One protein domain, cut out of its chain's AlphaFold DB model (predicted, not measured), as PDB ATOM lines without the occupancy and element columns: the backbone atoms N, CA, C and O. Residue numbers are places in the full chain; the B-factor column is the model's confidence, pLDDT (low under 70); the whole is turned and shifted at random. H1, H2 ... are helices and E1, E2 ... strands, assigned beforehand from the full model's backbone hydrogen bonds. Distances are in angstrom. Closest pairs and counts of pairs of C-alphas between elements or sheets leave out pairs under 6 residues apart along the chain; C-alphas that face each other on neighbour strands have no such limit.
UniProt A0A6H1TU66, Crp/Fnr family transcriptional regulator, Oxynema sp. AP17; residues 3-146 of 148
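This is residues 3 to 146 of the 148 residues of the protein "Crp/Fnr family transcriptional regulator" of Oxynema sp. AP17 (UniProt A0A6H1TU66). Three helices set about perpendicular to one another, H2, H3 and H4, make a core, with a twisted four-stranded sheet on one side, covered by H2 and H4, and a small three-stranded sheet packed on H3. The long helix H1 joins this core by its last residues and reaches away past the edge strand E2 of the small sheet. The printed part has 144 residues, with four named helices and seven named strands in the order E1 E2 E3 H1 H2 E4 E5 H3 H4 E6 E7, class mixed. Both sheets, E2 - E1 - E3 and E4 - E5 - E7 - E6, are antiparallel. The whole is compact, radius of gyration of the C-alphas 15.8 A, and spans 50 by 40 by 25 A.

E1, residues 3 to 6, and E2, residues 12 to 17, form an antiparallel hairpin, with N 5 and O 13 within hydrogen-bond range at 2.9 A. E3, residues 35 to 37, is antiparallel to E1, with N 4 and O 35 at 2.8 A. H1, residues 52 to 72, only grazes this sheet with its residues 61 to 69; the closest C-alphas of H1 and E2 are those of Asn 65 and Gly 16, 6.6 A. H2, residues 77 to 92, forms a helical hairpin with H1: residues 68 to 72 and 79 to 84 alone touch, opposite ways at a shallow tilt of 25 degrees, closest C-alphas Ile 71 and Arg 80, 5.3 A. E4, residues 94 to 96, and E5, residues 99 to 102, are an antiparallel hairpin, with N 94 and O 101 at 2.9 A. H3, residues 108 to 115, is on the sheet E2 E1 E3 at a height of 8.6 A and runs across the strands, at 83 degrees to E1 on the local plane. H2, with its residues 77 to 84 alone, touches H3 about perpendicular at 81 degrees, closest C-alphas Arg 80 and Ile 115, 6.0 A. H4, residues 119 to 131, touches H3 with its residues 119 to 123 alone, about perpendicular at 82 degrees, closest C-alphas Arg 119 and Glu 109, 5.0 A. E6, residues 135 to 138, and E7, residues 141 to 144, are an antiparallel hairpin, with N 136 and O 143 at 2.8 A; E7 is also antiparallel to E5, with N 102 and O 142 at 2.8 A. E5, H3 H4 and E6 form a split strand-helix-strand unit, two strands running the same way with E7 between them, and its crossover is right-handed. H2 and H4 lie on the same face of this sheet, making two layers, helices over a sheet; H2 runs across E5 at 86 degrees on the local plane, and H4 stands up from the sheet at 57 degrees. In H1, H2, H3 and H4 every O i to N i+4 pair is within hydrogen-bond range.

E1 begins at C-alpha 3, (126.413, 146.150, 125.441). E2 is 14.4 A long, H1 30.8 A, H2 21.9 A and H4 18.3 A. H1 ends at C-alpha 72, (110.637, 146.008, 126.411), and E7 at C-alpha 144, (114.573, 152.137, 144.317).

The two C-alphas farthest apart, those of Glu 50 and Arg 131, are 50.0 A apart. The printed part has no cut. The links E2 to E3 and E3 to H1 are long, and the others are tight. The mean pLDDT of the printed part is 92.2, and residue 146 is under 70.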
ATOM      1  N   THR A   3     126.081 146.314 126.869       95.31
ATOM      2  CA  THR A   3     126.413 146.150 125.441       95.31
ATOM      3  C   THR A   3     125.370 146.829 124.577       95.31
ATOM      4  O   THR A   3     124.180 146.776 124.899       95.31
ATOM      5  N   THR A   4     125.798 147.428 123.473       95.31
ATOM      6  CA  THR A   4     124.927 148.174 122.564       95.31
ATOM      7  C   THR A   4     125.256 147.893 121.103       95.31
ATOM      8  O   THR A   4     126.365 147.483 120.780       95.31
ATOM      9  N   THR A   5     124.276 148.104 120.233       94.81
ATOM     10  CA  THR A   5     124.426 148.130 118.770       94.81
ATOM     11  C   THR A   5     123.745 149.381 118.231       94.81
ATOM     12  O   THR A   5     123.142 150.141 118.992       94.81
ATOM     13  N   TRP A   6     123.781 149.570 116.921       93.31
ATOM     14  CA  TRP A   6     123.042 150.609 116.216       93.31
ATOM     15  C   TRP A   6     122.010 149.973 115.275       93.31
ATOM     16  O   TRP A   6     122.233 148.866 114.783       93.31
ATOM     17  N   ASN A   7     120.870 150.633 115.068       89.75
ATOM     18  CA  ASN A   7     119.930 150.285 113.997       89.75
ATOM     19  C   ASN A   7     120.287 151.013 112.687       89.75
ATOM     20  O   ASN A   7     121.207 151.829 112.653       89.75
ATOM     21  N   GLU A   8     119.528 150.746 111.623       89.06
ATOM     22  CA  GLU A   8     119.718 151.364 110.300       89.06
ATOM     23  C   GLU A   8     119.588 152.897 110.315       89.06
ATOM     24  O   GLU A   8     120.214 153.583 109.514       89.06
ATOM     25  N   GLU A   9     118.828 153.449 111.263       90.00
ATOM     26  CA  GLU A   9     118.636 154.895 111.440       90.00
ATOM     27  C   GLU A   9     119.760 155.555 112.259       90.00
ATOM     28  O   GLU A   9     119.698 156.749 112.552       90.00
ATOM     29  N   GLY A  10     120.772 154.795 112.689       88.69
ATOM     30  CA  GLY A  10     121.825 155.307 113.561       88.69
ATOM     31  C   GLY A  10     121.336 155.606 114.980       88.69
ATOM     32  O   GLY A  10     121.923 156.430 115.675       88.69
ATOM     33  N   LYS A  11     120.282 154.934 115.452       89.88
ATOM     34  CA  LYS A  11     119.866 154.933 116.858       89.88
ATOM     35  C   LYS A  11     120.527 153.779 117.603       89.88
ATOM     36  O   LYS A  11     120.458 152.622 117.183       89.88
ATOM     37  N   ARG A  12     121.114 154.087 118.758       93.00
ATOM     38  CA  ARG A  12     121.708 153.092 119.650       93.00
ATOM     39  C   ARG A  12     120.627 152.234 120.323       93.00
ATOM     40  O   ARG A  12     119.617 152.743 120.811       93.00
ATOM     41  N   ILE A  13     120.865 150.928 120.373       92.38
ATOM     42  CA  ILE A  13     120.009 149.908 120.987       92.38
ATOM     43  C   ILE A  13     120.797 149.209 122.092       92.38
ATOM     44  O   ILE A  13     121.912 148.738 121.862       92.38
ATOM     45  N   SER A  14     120.211 149.094 123.284       94.62
ATOM     46  CA  SER A  14     120.768 148.250 124.348       94.62
ATOM     47  C   SER A  14     120.528 146.772 124.065       94.62
ATOM     48  O   SER A  14     119.394 146.356 123.854       94.62
ATOM     49  N   LEU A  15     121.590 145.973 124.136       92.94
ATOM     50  CA  LEU A  15     121.535 144.517 123.976       92.94
ATOM     51  C   LEU A  15     121.491 143.761 125.306       92.94
ATOM     52  O   LEU A  15     121.134 142.590 125.320       92.94
ATOM     53  N   GLY A  16     121.895 144.397 126.406       94.81
ATOM     54  CA  GLY A  16     121.910 143.771 127.724       94.81
ATOM     55  C   GLY A  16     122.792 144.506 128.729       94.81
ATOM     56  O   GLY A  16     123.553 145.413 128.367       94.81
ATOM     57  N   PHE A  17     122.674 144.091 129.988       96.31
ATOM     58  CA  PHE A  17     123.462 144.575 131.120       96.31
ATOM     59  C   PHE A  17     124.182 143.406 131.777       96.31
ATOM     60  O   PHE A  17     123.614 142.326 131.930       96.31
ATOM     61  N   TRP A  18     125.423 143.655 132.181       95.31
ATOM     62  CA  TRP A  18     126.363 142.628 132.615       95.31
ATOM     63  C   TRP A  18     127.073 143.077 133.890       95.31
ATOM     64  O   TRP A  18     127.503 144.232 133.985       95.31
ATOM     65  N   GLY A  19     127.192 142.188 134.864       94.25
ATOM     66  CA  GLY A  19     127.814 142.409 136.164       94.25
ATOM     67  C   GLY A  19     128.929 141.410 136.451       94.25
ATOM     68  O   GLY A  19     129.472 140.773 135.550       94.25
ATOM     69  N   SER A  20     129.286 141.301 137.729       91.62
ATOM     70  CA  SER A  20     130.327 140.377 138.184       91.62
ATOM     71  C   SER A  20     129.964 138.934 137.833       91.62
ATOM     72  O   SER A  20     128.877 138.473 138.169       91.62
ATOM     73  N   GLY A  21     130.885 138.224 137.180       89.88
ATOM     74  CA  GLY A  21     130.688 136.833 136.772       89.88
ATOM     75  C   GLY A  21     129.907 136.638 135.468       89.88
ATOM     76  O   GLY A  21     129.754 135.493 135.048       89.88
ATOM     77  N   ASP A  22     129.458 137.705 134.803       93.44
ATOM     78  CA  ASP A  22     128.922 137.608 133.444       93.44
ATOM     79  C   ASP A  22     130.047 137.628 132.400       93.44
ATOM     80  O   ASP A  22     131.087 138.260 132.588       93.44
ATOM     81  N   VAL A  23     129.803 136.996 131.251       92.38
ATOM     82  CA  VAL A  23     130.721 137.014 130.104       92.38
ATOM     83  C   VAL A  23     130.179 137.934 129.017       92.38
ATOM     84  O   VAL A  23     128.993 137.906 128.686       92.38
ATOM     85  N   VAL A  24     131.070 138.727 128.423       91.12
ATOM     86  CA  VAL A  24     130.784 139.645 127.313       91.12
ATOM     87  C   VAL A  24     131.810 139.470 126.193       91.12
ATOM     88  O   VAL A  24     132.932 139.039 126.439       91.12
ATOM     89  N   GLY A  25     131.437 139.814 124.957       85.81
ATOM     90  CA  GLY A  25     132.352 139.820 123.810       85.81
ATOM     91  C   GLY A  25     131.766 139.217 122.531       85.81
ATOM     92  O   GLY A  25     130.638 138.721 122.510       85.81
ATOM     93  N   GLN A  26     132.553 139.265 121.451       76.19
ATOM     94  CA  GLN A  26     132.146 138.832 120.107       76.19
ATOM     95  C   GLN A  26     131.679 137.371 119.984       76.19
ATOM     96  O   GLN A  26     130.736 137.151 119.228       76.19
ATOM     97  N   PRO A  27     132.206 136.372 120.724       82.62
ATOM     98  CA  PRO A  27     131.673 135.007 120.630       82.62
ATOM     99  C   PRO A  27     130.181 134.890 120.986       82.62
ATOM    100  O   PRO A  27     129.532 133.916 120.617       82.62
ATOM    101  N   LEU A  28     129.621 135.881 121.689       84.75
ATOM    102  CA  LEU A  28     128.253 135.868 122.211       84.75
ATOM    103  C   LEU A  28     127.250 136.665 121.362       84.75
ATOM    104  O   LEU A  28     126.052 136.651 121.654       84.75
ATOM    105  N   THR A  29     127.705 137.394 120.340       85.88
ATOM    106  CA  THR A  29     126.839 138.220 119.489       85.88
ATOM    107  C   THR A  29     127.358 138.289 118.061       85.88
ATOM    108  O   THR A  29     128.549 138.441 117.823       85.88
ATOM    109  N   ARG A  30     126.441 138.224 117.095       88.00
ATOM    110  CA  ARG A  30     126.749 138.442 115.671       88.00
ATOM    111  C   ARG A  30     126.465 139.874 115.215       88.00
ATOM    112  O   ARG A  30     126.694 140.202 114.057       88.00
ATOM    113  N   LEU A  31     125.945 140.716 116.109       89.88
ATOM    114  CA  LEU A  31     125.643 142.109 115.800       89.88
ATOM    115  C   LEU A  31     126.941 142.901 115.687       89.88
ATOM    116  O   LEU A  31     127.794 142.840 116.576       89.88
ATOM    117  N   THR A  32     127.083 143.625 114.581       87.25
ATOM    118  CA  THR A  32     128.251 144.450 114.287       87.25
ATOM    119  C   THR A  32     127.793 145.834 113.814       87.25
ATOM    120  O   THR A  32     126.974 145.908 112.900       87.25
ATOM    121  N   PRO A  33     128.290 146.928 114.427       89.75
ATOM    122  CA  PRO A  33     129.185 146.960 115.590       89.75
ATOM    123  C   PRO A  33     128.475 146.577 116.906       89.75
ATOM    124  O   PRO A  33     127.308 146.894 117.114       89.75
ATOM    125  N   CYS A  34     129.205 145.923 117.815       91.94
ATOM    126  CA  CYS A  34     128.790 145.733 119.207       91.94
ATOM    127  C   CYS A  34     129.737 146.529 120.110       91.94
ATOM    128  O   CYS A  34     130.928 146.230 120.185       91.94
ATOM    129  N   GLU A  35     129.204 147.544 120.782       93.50
ATOM    130  CA  GLU A  35     129.951 148.423 121.678       93.50
ATOM    131  C   GLU A  35     129.708 148.045 123.136       93.50
ATOM    132  O   GLU A  35     128.602 147.666 123.529       93.50
ATOM    133  N   MET A  36     130.748 148.193 123.953       93.56
ATOM    134  CA  MET A  36     130.714 147.933 125.386       93.56
ATOM    135  C   MET A  36     130.890 149.235 126.164       93.56
ATOM    136  O   MET A  36     131.851 149.969 125.955       93.56
ATOM    137  N   GLU A  37     129.972 149.496 127.090       94.31
ATOM    138  CA  GLU A  37     129.969 150.673 127.953       94.31
ATOM    139  C   GLU A  37     130.123 150.249 129.421       94.31
ATOM    140  O   GLU A  37     129.344 149.449 129.961       94.31
ATOM    141  N   CYS A  38     131.129 150.802 130.097       95.19
ATOM    142  CA  CYS A  38     131.284 150.652 131.538       95.19
ATOM    143  C   CYS A  38     130.327 151.602 132.267       95.19
ATOM    144  O   CYS A  38     130.435 152.819 132.153       95.19
ATOM    145  N   LEU A  39     129.406 151.039 133.053       94.44
ATOM    146  CA  LEU A  39     128.493 151.809 133.910       94.44
ATOM    147  C   LEU A  39     129.079 152.042 135.314       94.44
ATOM    148  O   LEU A  39     128.598 152.878 136.075       94.44
ATOM    149  N   THR A  40     130.133 151.313 135.658       92.56
ATOM    150  CA  THR A  40     130.891 151.380 136.911       92.56
ATOM    151  C   THR A  40     132.367 151.161 136.581       92.56
ATOM    152  O   THR A  40     132.659 150.610 135.510       92.56
ATOM    153  N   PRO A  41     133.310 151.526 137.470       93.88
ATOM    154  CA  PRO A  41     134.654 150.956 137.415       93.88
ATOM    155  C   PRO A  41     134.540 149.431 137.284       93.88
ATOM    156  O   PRO A  41     133.795 148.801 138.035       93.88
ATOM    157  N   THR A  42     135.156 148.872 136.244       94.06
ATOM    158  CA  THR A  42     135.008 147.463 135.865       94.06
ATOM    159  C   THR A  42     136.370 146.931 135.450       94.06
ATOM    160  O   THR A  42     137.065 147.580 134.671       94.06
ATOM    161  N   GLU A  43     136.711 145.744 135.935       94.44
ATOM    162  CA  GLU A  43     137.868 144.974 135.486       94.44
ATOM    163  C   GLU A  43     137.399 143.814 134.607       94.44
ATOM    164  O   GLU A  43     136.316 143.261 134.814       94.44
ATOM    165  N   LEU A  44     138.205 143.465 133.607       93.25
ATOM    166  CA  LEU A  44     137.914 142.391 132.665       93.25
ATOM    167  C   LEU A  44     139.067 141.398 132.651       93.25
ATOM    168  O   LEU A  44     140.226 141.790 132.528       93.25
ATOM    169  N   SER A  45     138.719 140.116 132.697       92.12
ATOM    170  CA  SER A  45     139.664 139.014 132.542       92.12
ATOM    171  C   SER A  45     139.337 138.248 131.263       92.12
ATOM    172  O   SER A  45     138.167 137.915 131.045       92.12
ATOM    173  N   PRO A  46     140.327 137.954 130.402       91.38
ATOM    174  CA  PRO A  46     140.094 137.120 129.235       91.38
ATOM    175  C   PRO A  46     139.733 135.697 129.674       91.38
ATOM    176  O   PRO A  46     140.288 135.175 130.641       91.38
ATOM    177  N   ILE A  47     138.825 135.058 128.938       89.69
ATOM    178  CA  ILE A  47     138.440 133.664 129.166       89.69
ATOM    179  C   ILE A  47     138.500 132.868 127.862       89.69
ATOM    180  O   ILE A  47     138.290 133.420 126.780       89.69
ATOM    181  N   SER A  48     138.750 131.563 127.968       88.69
ATOM    182  CA  SER A  48     138.626 130.638 126.836       88.69
ATOM    183  C   SER A  48     137.175 130.181 126.658       88.69
ATOM    184  O   SER A  48     136.469 129.897 127.634       88.69
ATOM    185  N   THR A  49     136.750 130.057 125.401       86.06
ATOM    186  CA  THR A  49     135.432 129.533 125.012       86.06
ATOM    187  C   THR A  49     135.281 128.032 125.259       86.06
ATOM    188  O   THR A  49     134.168 127.521 125.230       86.06
ATOM    189  N   GLU A  50     136.376 127.317 125.516       87.50
ATOM    190  CA  GLU A  50     136.384 125.865 125.751       87.50
ATOM    191  C   GLU A  50     136.082 125.491 127.214       87.50
ATOM    192  O   GLU A  50     136.076 124.320 127.588       87.50
ATOM    193  N   THR A  51     135.838 126.482 128.072       85.75
ATOM    194  CA  THR A  51     135.599 126.269 129.502       85.75
ATOM    195  C   THR A  51     134.133 125.946 129.797       85.75
ATOM    196  O   THR A  51     133.219 126.483 129.171       85.75
ATOM    197  N   SER A  52     133.872 125.133 130.827       86.56
ATOM    198  CA  SER A  52     132.505 124.897 131.332       86.56
ATOM    199  C   SER A  52     131.826 126.185 131.815       86.56
ATOM    200  O   SER A  52     130.610 126.336 131.707       86.56
ATOM    201  N   TYR A  53     132.624 127.142 132.290       88.19
ATOM    202  CA  TYR A  53     132.177 128.478 132.659       88.19
ATOM    203  C   TYR A  53     131.548 129.235 131.477       88.19
ATOM    204  O   TYR A  53     130.513 129.877 131.644       88.19
ATOM    205  N   PHE A  54     132.094 129.099 130.262       88.88
ATOM    206  CA  PHE A  54     131.522 129.726 129.067       88.88
ATOM    207  C   PHE A  54     130.104 129.215 128.762       88.88
ATOM    208  O   PHE A  54     129.212 130.006 128.454       88.88
ATOM    209  N   ALA A  55     129.859 127.909 128.923       88.56
ATOM    210  CA  ALA A  55     128.527 127.329 128.749       88.56
ATOM    211  C   ALA A  55     127.513 127.867 129.777       88.56
ATOM    212  O   ALA A  55     126.381 128.190 129.420       88.56
ATOM    213  N   GLN A  56     127.922 128.027 131.039       88.56
ATOM    214  CA  GLN A  56     127.074 128.636 132.073       88.56
ATOM    215  C   GLN A  56     126.768 130.103 131.759       88.56
ATOM    216  O   GLN A  56     125.628 130.546 131.891       88.56
ATOM    217  N   ALA A  57     127.760 130.847 131.270       88.19
ATOM    218  CA  ALA A  57     127.575 132.239 130.891       88.19
ATOM    219  C   ALA A  57     126.590 132.416 129.722       88.19
ATOM    220  O   ALA A  57     125.833 133.388 129.700       88.19
ATOM    221  N   LEU A  58     126.544 131.466 128.780       89.94
ATOM    222  CA  LEU A  58     125.538 131.449 127.714       89.94
ATOM    223  C   LEU A  58     124.113 131.299 128.263       89.94
ATOM    224  O   LEU A  58     123.215 131.996 127.791       89.94
ATOM    225  N   LEU A  59     123.909 130.444 129.272       92.50
ATOM    226  CA  LEU A  59     122.605 130.275 129.929       92.50
ATOM    227  C   LEU A  59     122.174 131.557 130.648       92.50
ATOM    228  O   LEU A  59     121.074 132.054 130.408       92.50
ATOM    229  N   VAL A  60     123.066 132.139 131.457       92.56
ATOM    230  CA  VAL A  60     122.803 133.403 132.167       92.56
ATOM    231  C   VAL A  60     122.466 134.521 131.183       92.56
ATOM    232  O   VAL A  60     121.516 135.275 131.392       92.56
ATOM    233  N   ARG A  61     123.203 134.605 130.069       92.81
ATOM    234  CA  ARG A  61     122.913 135.559 128.999       92.81
ATOM    235  C   ARG A  61     121.536 135.332 128.376       92.81
ATOM    236  O   ARG A  61     120.835 136.307 128.121       92.81
ATOM    237  N   GLY A  62     121.157 134.080 128.128       93.62
ATOM    238  CA  GLY A  62     119.834 133.719 127.618       93.62
ATOM    239  C   GLY A  62     118.715 134.227 128.526       93.62
ATOM    240  O   GLY A  62     117.862 134.984 128.072       93.62
ATOM    241  N   TRP A  63     118.786 133.914 129.822       95.62
ATOM    242  CA  TRP A  63     117.782 134.343 130.801       95.62
ATOM    243  C   TRP A  63     117.675 135.861 130.912       95.62
ATOM    244  O   TRP A  63     116.579 136.408 130.829       95.62
ATOM    245  N   LYS A  64     118.808 136.568 131.010       96.06
ATOM    246  CA  LYS A  64     118.810 138.038 131.072       96.06
ATOM    247  C   LYS A  64     118.194 138.665 129.823       96.06
ATOM    248  O   LYS A  64     117.483 139.664 129.923       96.06
ATOM    249  N   ASN A  65     118.448 138.083 128.651       94.00
ATOM    250  CA  ASN A  65     117.844 138.545 127.408       94.00
ATOM    251  C   ASN A  65     116.330 138.303 127.396       94.00
ATOM    252  O   ASN A  65     115.598 139.206 127.010       94.00
ATOM    253  N   GLU A  66     115.847 137.136 127.831       96.88
ATOM    254  CA  GLU A  66     114.407 136.847 127.937       96.88
ATOM    255  C   GLU A  66     113.699 137.798 128.907       96.88
ATOM    256  O   GLU A  66     112.657 138.368 128.576       96.88
ATOM    257  N   GLU A  67     114.294 138.046 130.075       97.44
ATOM    258  CA  GLU A  67     113.774 139.013 131.040       97.44
ATOM    259  C   GLU A  67     113.715 140.419 130.432       97.44
ATOM    260  O   GLU A  67     112.675 141.077 130.502       97.44
ATOM    261  N   LEU A  68     114.782 140.871 129.767       96.56
ATOM    262  CA  LEU A  68     114.797 142.177 129.111       96.56
ATOM    263  C   LEU A  68     113.774 142.256 127.967       96.56
ATOM    264  O   LEU A  68     113.082 143.268 127.846       96.56
ATOM    265  N   LEU A  69     113.620 141.192 127.175       96.94
ATOM    266  CA  LEU A  69     112.583 141.089 126.147       96.94
ATOM    267  C   LEU A  69     111.191 141.239 126.773       96.94
ATOM    268  O   LEU A  69     110.379 142.014 126.269       96.94
ATOM    269  N   SER A  70     110.921 140.580 127.899       97.62
ATOM    270  CA  SER A  70     109.635 140.718 128.595       97.62
ATOM    271  C   SER A  70     109.359 142.162 129.042       97.62
ATOM    272  O   SER A  70     108.221 142.626 128.979       97.62
ATOM    273  N   ILE A  71     110.403 142.905 129.424       97.81
ATOM    274  CA  ILE A  71     110.310 144.305 129.850       97.81
ATOM    275  C   ILE A  71     110.042 145.224 128.659       97.81
ATOM    276  O   ILE A  71     109.162 146.076 128.740       97.81
ATOM    277  N   ILE A  72     110.777 145.083 127.552       95.94
ATOM    278  CA  ILE A  72     110.637 146.008 126.411       95.94
ATOM    279  C   ILE A  72     109.292 145.861 125.689       95.94
ATOM    280  O   ILE A  72     108.818 146.835 125.105       95.94
ATOM    281  N   HIS A  73     108.667 144.682 125.753       96.50
ATOM    282  CA  HIS A  73     107.388 144.402 125.096       96.50
ATOM    283  C   HIS A  73     106.164 144.869 125.896       96.50
ATOM    284  O   HIS A  73     105.038 144.687 125.440       96.50
ATOM    285  N   GLN A  74     106.345 145.502 127.061       98.00
ATOM    286  CA  GLN A  74     105.210 146.079 127.778       98.00
ATOM    287  C   GLN A  74     104.593 147.247 127.005       98.00
ATOM    288  O   GLN A  74     105.294 148.142 126.511       98.00
ATOM    289  N   THR A  75     103.260 147.273 126.974       96.38
ATOM    290  CA  THR A  75     102.462 148.270 126.251       96.38
ATOM    291  C   THR A  75     102.849 149.694 126.648       96.38
ATOM    292  O   THR A  75     103.223 150.510 125.797       96.38
ATOM    293  N   PHE A  76     102.836 149.995 127.948       97.56
ATOM    294  CA  PHE A  76     103.097 151.342 128.446       97.56
ATOM    295  C   PHE A  76     104.576 151.554 128.771       97.56
ATOM    296  O   PHE A  76     105.202 150.785 129.493       97.56
ATOM    297  N   VAL A  77     105.139 152.667 128.285       97.75
ATOM    298  CA  VAL A  77     106.543 153.047 128.538       97.75
ATOM    299  C   VAL A  77     106.831 153.221 130.036       97.75
ATOM    300  O   VAL A  77     107.941 152.942 130.484       97.75
ATOM    301  N   SER A  78     105.840 153.669 130.816       97.00
ATOM    302  CA  SER A  78     105.936 153.752 132.279       97.00
ATOM    303  C   SER A  78     106.262 152.399 132.900       97.00
ATOM    304  O   SER A  78     107.141 152.324 133.758       97.00
ATOM    305  N   ASP A  79     105.614 151.339 132.424       97.12
ATOM    306  CA  ASP A  79     105.762 149.991 132.971       97.12
ATOM    307  C   ASP A  79     107.126 149.422 132.601       97.12
ATOM    308  O   ASP A  79     107.820 148.892 133.465       97.12
ATOM    309  N   ARG A  80     107.582 149.651 131.360       98.25
ATOM    310  CA  ARG A  80     108.948 149.297 130.942       98.25
ATOM    311  C   ARG A  80     109.993 149.939 131.848       98.25
ATOM    312  O   ARG A  80     110.942 149.274 132.247       98.25
ATOM    313  N   LEU A  81     109.832 151.224 132.181       97.62
ATOM    314  CA  LEU A  81     110.767 151.929 133.061       97.62
ATOM    315  C   LEU A  81     110.777 151.323 134.467       97.62
ATOM    316  O   LEU A  81     111.847 151.073 135.016       97.62
ATOM    317  N   ILE A  82     109.599 151.097 135.047       96.06
ATOM    318  CA  ILE A  82     109.459 150.524 136.389       96.06
ATOM    319  C   ILE A  82     110.100 149.138 136.441       96.06
ATOM    320  O   ILE A  82     110.941 148.884 137.302       96.06
ATOM    321  N   LEU A  83     109.732 148.264 135.504       97.44
ATOM    322  CA  LEU A  83     110.234 146.898 135.458       97.44
ATOM    323  C   LEU A  83     111.732 146.859 135.163       97.44
ATOM    324  O   LEU A  83     112.432 146.052 135.767       97.44
ATOM    325  N   LEU A  84     112.249 147.756 134.313       97.69
ATOM    326  CA  LEU A  84     113.689 147.886 134.096       97.69
ATOM    327  C   LEU A  84     114.412 148.255 135.395       97.69
ATOM    328  O   LEU A  84     115.399 147.611 135.736       97.69
ATOM    329  N   LEU A  85     113.936 149.257 136.139       96.25
ATOM    330  CA  LEU A  85     114.566 149.657 137.403       96.25
ATOM    331  C   LEU A  85     114.499 148.535 138.449       96.25
ATOM    332  O   LEU A  85     115.482 148.298 139.150       96.25
ATOM    333  N   GLN A  86     113.386 147.802 138.525       95.06
ATOM    334  CA  GLN A  86     113.249 146.632 139.400       95.06
ATOM    335  C   GLN A  86     114.156 145.474 138.978       95.06
ATOM    336  O   GLN A  86     114.715 144.781 139.824       95.06
ATOM    337  N   TRP A  87     114.296 145.228 137.677       97.12
ATOM    338  CA  TRP A  87     115.195 144.209 137.146       97.12
ATOM    339  C   TRP A  87     116.652 144.562 137.444       97.12
ATOM    340  O   TRP A  87     117.355 143.763 138.051       97.12
ATOM    341  N   LEU A  88     117.076 145.797 137.160       96.50
ATOM    342  CA  LEU A  88     118.413 146.282 137.516       96.50
ATOM    343  C   LEU A  88     118.672 146.184 139.025       96.50
ATOM    344  O   LEU A  88     119.778 145.838 139.425       96.50
ATOM    345  N   SER A  89     117.663 146.465 139.856       94.81
ATOM    346  CA  SER A  89     117.786 146.400 141.320       94.81
ATOM    347  C   SER A  89     118.027 144.974 141.797       94.81
ATOM    348  O   SER A  89     118.894 144.753 142.632       94.81
ATOM    349  N   ARG A  90     117.324 143.998 141.214       94.44
ATOM    350  CA  ARG A  90     117.525 142.573 141.510       94.44
ATOM    351  C   ARG A  90     118.881 142.059 141.026       94.44
ATOM    352  O   ARG A  90     119.495 141.251 141.707       94.44
ATOM    353  N   GLN A  91     119.340 142.517 139.862       93.62
ATOM    354  CA  GLN A  91     120.574 142.023 139.242       93.62
ATOM    355  C   GLN A  91     121.846 142.675 139.806       93.62
ATOM    356  O   GLN A  91     122.885 142.026 139.887       93.62
ATOM    357  N   PHE A  92     121.790 143.965 140.152       93.94
ATOM    358  CA  PHE A  92     122.979 144.783 140.434       93.94
ATOM    359  C   PHE A  92     122.837 145.691 141.661       93.94
ATOM    360  O   PHE A  92     123.748 146.468 141.959       93.94
ATOM    361  N   GLY A  93     121.685 145.665 142.329       92.94
ATOM    362  CA  GLY A  93     121.406 146.536 143.459       92.94
ATOM    363  C   GLY A  93     122.161 146.141 144.723       92.94
ATOM    364  O   GLY A  93     122.512 144.981 144.931       92.94
ATOM    365  N   LYS A  94     122.393 147.128 145.589       92.50
ATOM    366  CA  LYS A  94     122.903 146.936 146.951       92.50
ATOM    367  C   LYS A  94     121.814 147.335 147.938       92.50
ATOM    368  O   LYS A  94     121.305 148.452 147.851       92.50
ATOM    369  N   GLU A  95     121.459 146.451 148.862       92.19
ATOM    370  CA  GLU A  95     120.516 146.791 149.930       92.19
ATOM    371  C   GLU A  95     121.097 147.885 150.833       92.19
ATOM    372  O   GLU A  95     122.257 147.833 151.243       92.19
ATOM    373  N   ILE A  96     120.282 148.897 151.120       90.69
ATOM    374  CA  ILE A  96     120.566 149.976 152.065       90.69
ATOM    375  C   ILE A  96     119.313 150.242 152.906       90.69
ATOM    376  O   ILE A  96     118.209 149.864 152.527       90.69
ATOM    377  N   GLU A  97     119.445 150.971 154.016       85.56
ATOM    378  CA  GLU A  97     118.317 151.262 154.925       85.56
ATOM    379  C   GLU A  97     117.078 151.859 154.230       85.56
ATOM    380  O   GLU A  97     115.956 151.696 154.699       85.56
ATOM    381  N   ARG A  98     117.272 152.573 153.115       81.50
ATOM    382  CA  ARG A  98     116.217 153.303 152.392       81.50
ATOM    383  C   ARG A  98     115.704 152.586 151.136       81.50
ATOM    384  O   ARG A  98     114.961 153.196 150.372       81.50
ATOM    385  N   GLY A  99     116.112 151.339 150.892       89.31
ATOM    386  CA  GLY A  99     115.727 150.553 149.716       89.31
ATOM    387  C   GLY A  99     116.930 149.945 148.999       89.31
ATOM    388  O   GLY A  99     117.925 149.589 149.621       89.31
ATOM    389  N   ILE A 100     116.858 149.838 147.673       93.00
ATOM    390  CA  ILE A 100     117.916 149.223 146.866       93.00
ATOM    391  C   ILE A 100     118.682 150.304 146.103       93.00
ATOM    392  O   ILE A 100     118.120 151.010 145.265       93.00
ATOM    393  N   LEU A 101     119.979 150.431 146.376       93.06
ATOM    394  CA  LEU A 101     120.873 151.351 145.683       93.06
ATOM    395  C   LEU A 101     121.353 150.750 144.358       93.06
ATOM    396  O   LEU A 101     122.080 149.759 144.332       93.06
ATOM    397  N   LEU A 102     121.017 151.420 143.260       93.75
ATOM    398  CA  LEU A 102     121.603 151.219 141.939       93.75
ATOM    399  C   LEU A 102     122.848 152.092 141.786       93.75
ATOM    400  O   LEU A 102     122.794 153.232 141.313       93.75
ATOM    401  N   ASP A 103     123.981 151.530 142.193       91.44
ATOM    402  CA  ASP A 103     125.299 152.160 142.144       91.44
ATOM    403  C   ASP A 103     125.934 152.038 140.747       91.44
ATOM    404  O   ASP A 103     126.938 151.359 140.545       91.44
ATOM    405  N   MET A 104     125.299 152.650 139.744       91.75
ATOM    406  CA  MET A 104     125.790 152.655 138.366       91.75
ATOM    407  C   MET A 104     125.453 153.954 137.633       91.75
ATOM    408  O   MET A 104     124.427 154.583 137.881       91.75
ATOM    409  N   HIS A 105     126.311 154.343 136.690       90.88
ATOM    410  CA  HIS A 105     126.180 155.548 135.869       90.88
ATOM    411  C   HIS A 105     125.149 155.361 134.754       90.88
ATOM    412  O   HIS A 105     125.469 155.408 133.568       90.88
ATOM    413  N   LEU A 106     123.889 155.176 135.132       91.75
ATOM    414  CA  LEU A 106     122.811 154.962 134.183       91.75
ATOM    415  C   LEU A 106     122.199 156.301 133.747       91.75
ATOM    416  O   LEU A 106     121.426 156.932 134.470       91.75
ATOM    417  N   THR A 107     122.574 156.771 132.558       94.12
ATOM    418  CA  THR A 107     122.057 158.038 132.022       94.12
ATOM    419  C   THR A 107     120.599 157.901 131.581       94.12
ATOM    420  O   THR A 107     120.127 156.820 131.236       94.12
ATOM    421  N   HIS A 108     119.866 159.019 131.539       95.56
ATOM    422  CA  HIS A 108     118.492 159.012 131.020       95.56
ATOM    423  C   HIS A 108     118.437 158.580 129.543       95.56
ATOM    424  O   HIS A 108     117.428 158.025 129.117       95.56
ATOM    425  N   GLU A 109     119.508 158.829 128.779       95.81
ATOM    426  CA  GLU A 109     119.642 158.359 127.396       95.81
ATOM    427  C   GLU A 109     119.802 156.838 127.354       95.81
ATOM    428  O   GLU A 109     119.025 156.172 126.686       95.81
ATOM    429  N   ALA A 110     120.693 156.268 128.174       95.69
ATOM    430  CA  ALA A 110     120.874 154.819 128.266       95.69
ATOM    431  C   ALA A 110     119.570 154.092 128.633       95.69
ATOM    432  O   ALA A 110     119.249 153.043 128.074       95.69
ATOM    433  N   ILE A 111     118.777 154.665 129.542       96.44
ATOM    434  CA  ILE A 111     117.441 154.148 129.877       96.44
ATOM    435  C   ILE A 111     116.513 154.231 128.661       96.44
ATOM    436  O   ILE A 111     115.831 153.257 128.355       96.44
ATOM    437  N   ALA A 112     116.494 155.364 127.953       96.69
ATOM    438  CA  ALA A 112     115.637 155.572 126.786       96.69
ATOM    439  C   ALA A 112     115.969 154.612 125.635       96.69
ATOM    440  O   ALA A 112     115.059 154.025 125.048       96.69
ATOM    441  N   GLU A 113     117.262 154.414 125.370       95.94
ATOM    442  CA  GLU A 113     117.811 153.438 124.424       95.94
ATOM    443  C   GLU A 113     117.414 152.005 124.806       95.94
ATOM    444  O   GLU A 113     117.159 151.179 123.935       95.94
ATOM    445  N   THR A 114     117.312 151.715 126.106       96.50
ATOM    446  CA  THR A 114     116.953 150.384 126.613       96.50
ATOM    447  C   THR A 114     115.461 150.092 126.489       96.50
ATOM    448  O   THR A 114     115.090 149.021 126.025       96.50
ATOM    449  N   ILE A 115     114.590 151.026 126.884       96.62
ATOM    450  CA  ILE A 115     113.132 150.796 126.895       96.62
ATOM    451  C   ILE A 115     112.430 151.258 125.610       96.62
ATOM    452  O   ILE A 115     111.198 151.283 125.551       96.62
ATOM    453  N   GLY A 116     113.195 151.657 124.591       94.31
ATOM    454  CA  GLY A 116     112.668 152.058 123.289       94.31
ATOM    455  C   GLY A 116     111.818 153.330 123.347       94.31
ATOM    456  O   GLY A 116     110.709 153.364 122.818       94.31
ATOM    457  N   THR A 117     112.307 154.383 124.007       95.88
ATOM    458  CA  THR A 117     111.627 155.690 124.076       95.88
ATOM    459  C   THR A 117     112.617 156.846 123.877       95.88
ATOM    460  O   THR A 117     113.687 156.645 123.305       95.88
ATOM    461  N   THR A 118     112.255 158.067 124.280       96.44
ATOM    462  CA  THR A 118     113.120 159.253 124.231       96.44
ATOM    463  C   THR A 118     113.610 159.646 125.624       96.44
ATOM    464  O   THR A 118     112.914 159.471 126.631       96.44
ATOM    465  N   ARG A 119     114.790 160.273 125.696       96.75
ATOM    466  CA  ARG A 119     115.334 160.845 126.938       96.75
ATOM    467  C   ARG A 119     114.375 161.814 127.632       96.75
ATOM    468  O   ARG A 119     114.342 161.866 128.865       96.75
ATOM    469  N   VAL A 120     113.591 162.584 126.874       98.25
ATOM    470  CA  VAL A 120     112.584 163.508 127.430       98.25
ATOM    471  C   VAL A 120     111.480 162.727 128.144       98.25
ATOM    472  O   VAL A 120     111.147 163.052 129.287       98.25
ATOM    473  N   THR A 121     110.975 161.653 127.527       98.19
ATOM    474  CA  THR A 121     109.982 160.763 128.144       98.19
ATOM    475  C   THR A 121     110.522 160.131 129.422       98.19
ATOM    476  O   THR A 121     109.862 160.220 130.457       98.19
ATOM    477  N   VAL A 122     111.744 159.585 129.393       97.94
ATOM    478  CA  VAL A 122     112.405 159.030 130.588       97.94
ATOM    479  C   VAL A 122     112.533 160.078 131.689       97.94
ATOM    480  O   VAL A 122     112.183 159.817 132.834       97.94
ATOM    481  N   THR A 123     112.984 161.287 131.350       97.00
ATOM    482  CA  THR A 123     113.152 162.372 132.326       97.00
ATOM    483  C   THR A 123     111.835 162.716 133.016       97.00
ATOM    484  O   THR A 123     111.807 162.895 134.233       97.00
ATOM    485  N   ARG A 124     110.735 162.793 132.257       97.94
ATOM    486  CA  ARG A 124     109.402 163.052 132.810       97.94
ATOM    487  C   ARG A 124     108.941 161.913 133.722       97.94
ATOM    488  O   ARG A 124     108.449 162.187 134.810       97.94
ATOM    489  N   LEU A 125     109.116 160.663 133.296       97.81
ATOM    490  CA  LEU A 125     108.686 159.496 134.067       97.81
ATOM    491  C   LEU A 125     109.489 159.329 135.362       97.81
ATOM    492  O   LEU A 125     108.887 159.125 136.409       97.81
ATOM    493  N   LEU A 126     110.814 159.504 135.328       96.25
ATOM    494  CA  LEU A 126     111.651 159.466 136.533       96.25
ATOM    495  C   LEU A 126     111.229 160.538 137.548       96.25
ATOM    496  O   LEU A 126     111.099 160.233 138.727       96.25
ATOM    497  N   LYS A 127     110.930 161.767 137.100       95.94
ATOM    498  CA  LYS A 127     110.390 162.822 137.981       95.94
ATOM    499  C   LYS A 127     109.034 162.449 138.583       95.94
ATOM    500  O   LYS A 127     108.732 162.835 139.708       95.94
ATOM    501  N   THR A 128     108.187 161.746 137.836       96.31
ATOM    502  CA  THR A 128     106.916 161.240 138.366       96.31
ATOM    503  C   THR A 128     107.154 160.171 139.430       96.31
ATOM    504  O   THR A 128     106.633 160.321 140.527       96.31
ATOM    505  N   LEU A 129     108.013 159.181 139.167       94.88
ATOM    506  CA  LEU A 129     108.369 158.150 140.151       94.88
ATOM    507  C   LEU A 129     109.001 158.741 141.421       94.88
ATOM    508  O   LEU A 129     108.737 158.258 142.519       94.88
ATOM    509  N   GLU A 130     109.809 159.794 141.281       94.06
ATOM    510  CA  GLU A 130     110.405 160.516 142.409       94.06
ATOM    511  C   GLU A 130     109.343 161.240 143.247       94.06
ATOM    512  O   GLU A 130     109.325 161.101 144.469       94.06
ATOM    513  N   ARG A 131     108.395 161.944 142.609       94.88
ATOM    514  CA  ARG A 131     107.254 162.568 143.310       94.88
ATOM    515  C   ARG A 131     106.350 161.546 144.001       94.88
ATOM    516  O   ARG A 131     105.789 161.850 145.045       94.88
ATOM    517  N   GLU A 132     106.217 160.353 143.431       93.75
ATOM    518  CA  GLU A 132     105.471 159.232 144.019       93.75
ATOM    519  C   GLU A 132     106.238 158.518 145.151       93.75
ATOM    520  O   GLU A 132     105.705 157.586 145.755       93.75
ATOM    521  N   GLY A 133     107.488 158.913 145.430       91.31
ATOM    522  CA  GLY A 133     108.340 158.287 146.447       91.31
ATOM    523  C   GLY A 133     108.796 156.868 146.093       91.31
ATOM    524  O   GLY A 133     109.192 156.105 146.973       91.31
ATOM    525  N   ARG A 134     108.715 156.481 144.815       90.81
ATOM    526  CA  ARG A 134     109.096 155.142 144.330       90.81
ATOM    527  C   ARG A 134     110.580 155.029 144.020       90.81
ATOM    528  O   ARG A 134     111.125 153.928 144.019       90.81
ATOM    529  N   ILE A 135     111.208 156.160 143.716       92.81
ATOM    530  CA  ILE A 135     112.653 156.270 143.570       92.81
ATOM    531  C   ILE A 135     113.144 157.531 144.272       92.81
ATOM    532  O   ILE A 135     112.430 158.529 144.344       92.81
ATOM    533  N   HIS A 136     114.398 157.512 144.699       90.19
ATOM    534  CA  HIS A 136     115.116 158.697 145.147       90.19
ATOM    535  C   HIS A 136     116.396 158.844 144.335       90.19
ATOM    536  O   HIS A 136     117.148 157.884 144.156       90.19
ATOM    537  N   LYS A 137     116.661 160.045 143.826       82.44
ATOM    538  CA  LYS A 137     117.877 160.297 143.057       82.44
ATOM    539  C   LYS A 137     119.022 160.705 143.979       82.44
ATOM    540  O   LYS A 137     118.923 161.693 144.700       82.44
ATOM    541  N   LEU A 138     120.147 159.996 143.889       77.94
ATOM    542  CA  LEU A 138     121.392 160.362 144.563       77.94
ATOM    543  C   LEU A 138     122.460 160.659 143.504       77.94
ATOM    544  O   LEU A 138     123.117 159.765 142.980       77.94
ATOM    545  N   ARG A 139     122.622 161.935 143.131       78.69
ATOM    546  CA  ARG A 139     123.515 162.366 142.033       78.69
ATOM    547  C   ARG A 139     123.219 161.640 140.705       78.69
ATOM    548  O   ARG A 139     122.266 162.003 140.015       78.69
ATOM    549  N   ARG A 140     124.054 160.666 140.319       75.75
ATOM    550  CA  ARG A 140     123.940 159.856 139.087       75.75
ATOM    551  C   ARG A 140     123.406 158.441 139.350       75.75
ATOM    552  O   ARG A 140     123.360 157.652 138.416       75.75
ATOM    553  N   GLN A 141     123.017 158.151 140.588       83.75
ATOM    554  CA  GLN A 141     122.508 156.865 141.056       83.75
ATOM    555  C   GLN A 141     121.019 156.975 141.399       83.75
ATOM    556  O   GLN A 141     120.490 158.072 141.630       83.75
ATOM    557  N   PHE A 142     120.364 155.822 141.478       83.31
ATOM    558  CA  PHE A 142     118.975 155.703 141.907       83.31
ATOM    559  C   PHE A 142     118.899 154.832 143.154       83.31
ATOM    560  O   PHE A 142     119.561 153.803 143.232       83.31
ATOM    561  N   VAL A 143     118.066 155.223 144.108       83.38
ATOM    562  CA  VAL A 143     117.578 154.332 145.157       83.38
ATOM    563  C   VAL A 143     116.163 153.949 144.766       83.38
ATOM    564  O   VAL A 143     115.322 154.831 144.594       83.38
ATOM    565  N   VAL A 144     115.912 152.662 144.573       86.38
ATOM    566  CA  VAL A 144     114.573 152.137 144.317       86.38
ATOM    567  C   VAL A 144     113.954 151.792 145.661       86.38
ATOM    568  O   VAL A 144     114.517 151.001 146.420       86.38
ATOM    569  N   SER A 145     112.824 152.423 145.972       83.06
ATOM    570  CA  SER A 145     112.117 152.192 147.227       83.06
ATOM    571  C   SER A 145     111.576 150.767 147.230       83.06
ATOM    572  O   SER A 145     110.866 150.373 146.300       83.06
ATOM    573  N   ASP A 146     111.910 149.998 148.262       67.12
ATOM    574  CA  ASP A 146     111.390 148.646 148.420       67.12
ATOM    575  C   ASP A 146     109.903 148.737 148.788       67.12
ATOM    576  O   ASP A 146     109.534 149.190 149.873       67.12
TER     577      ASP A 146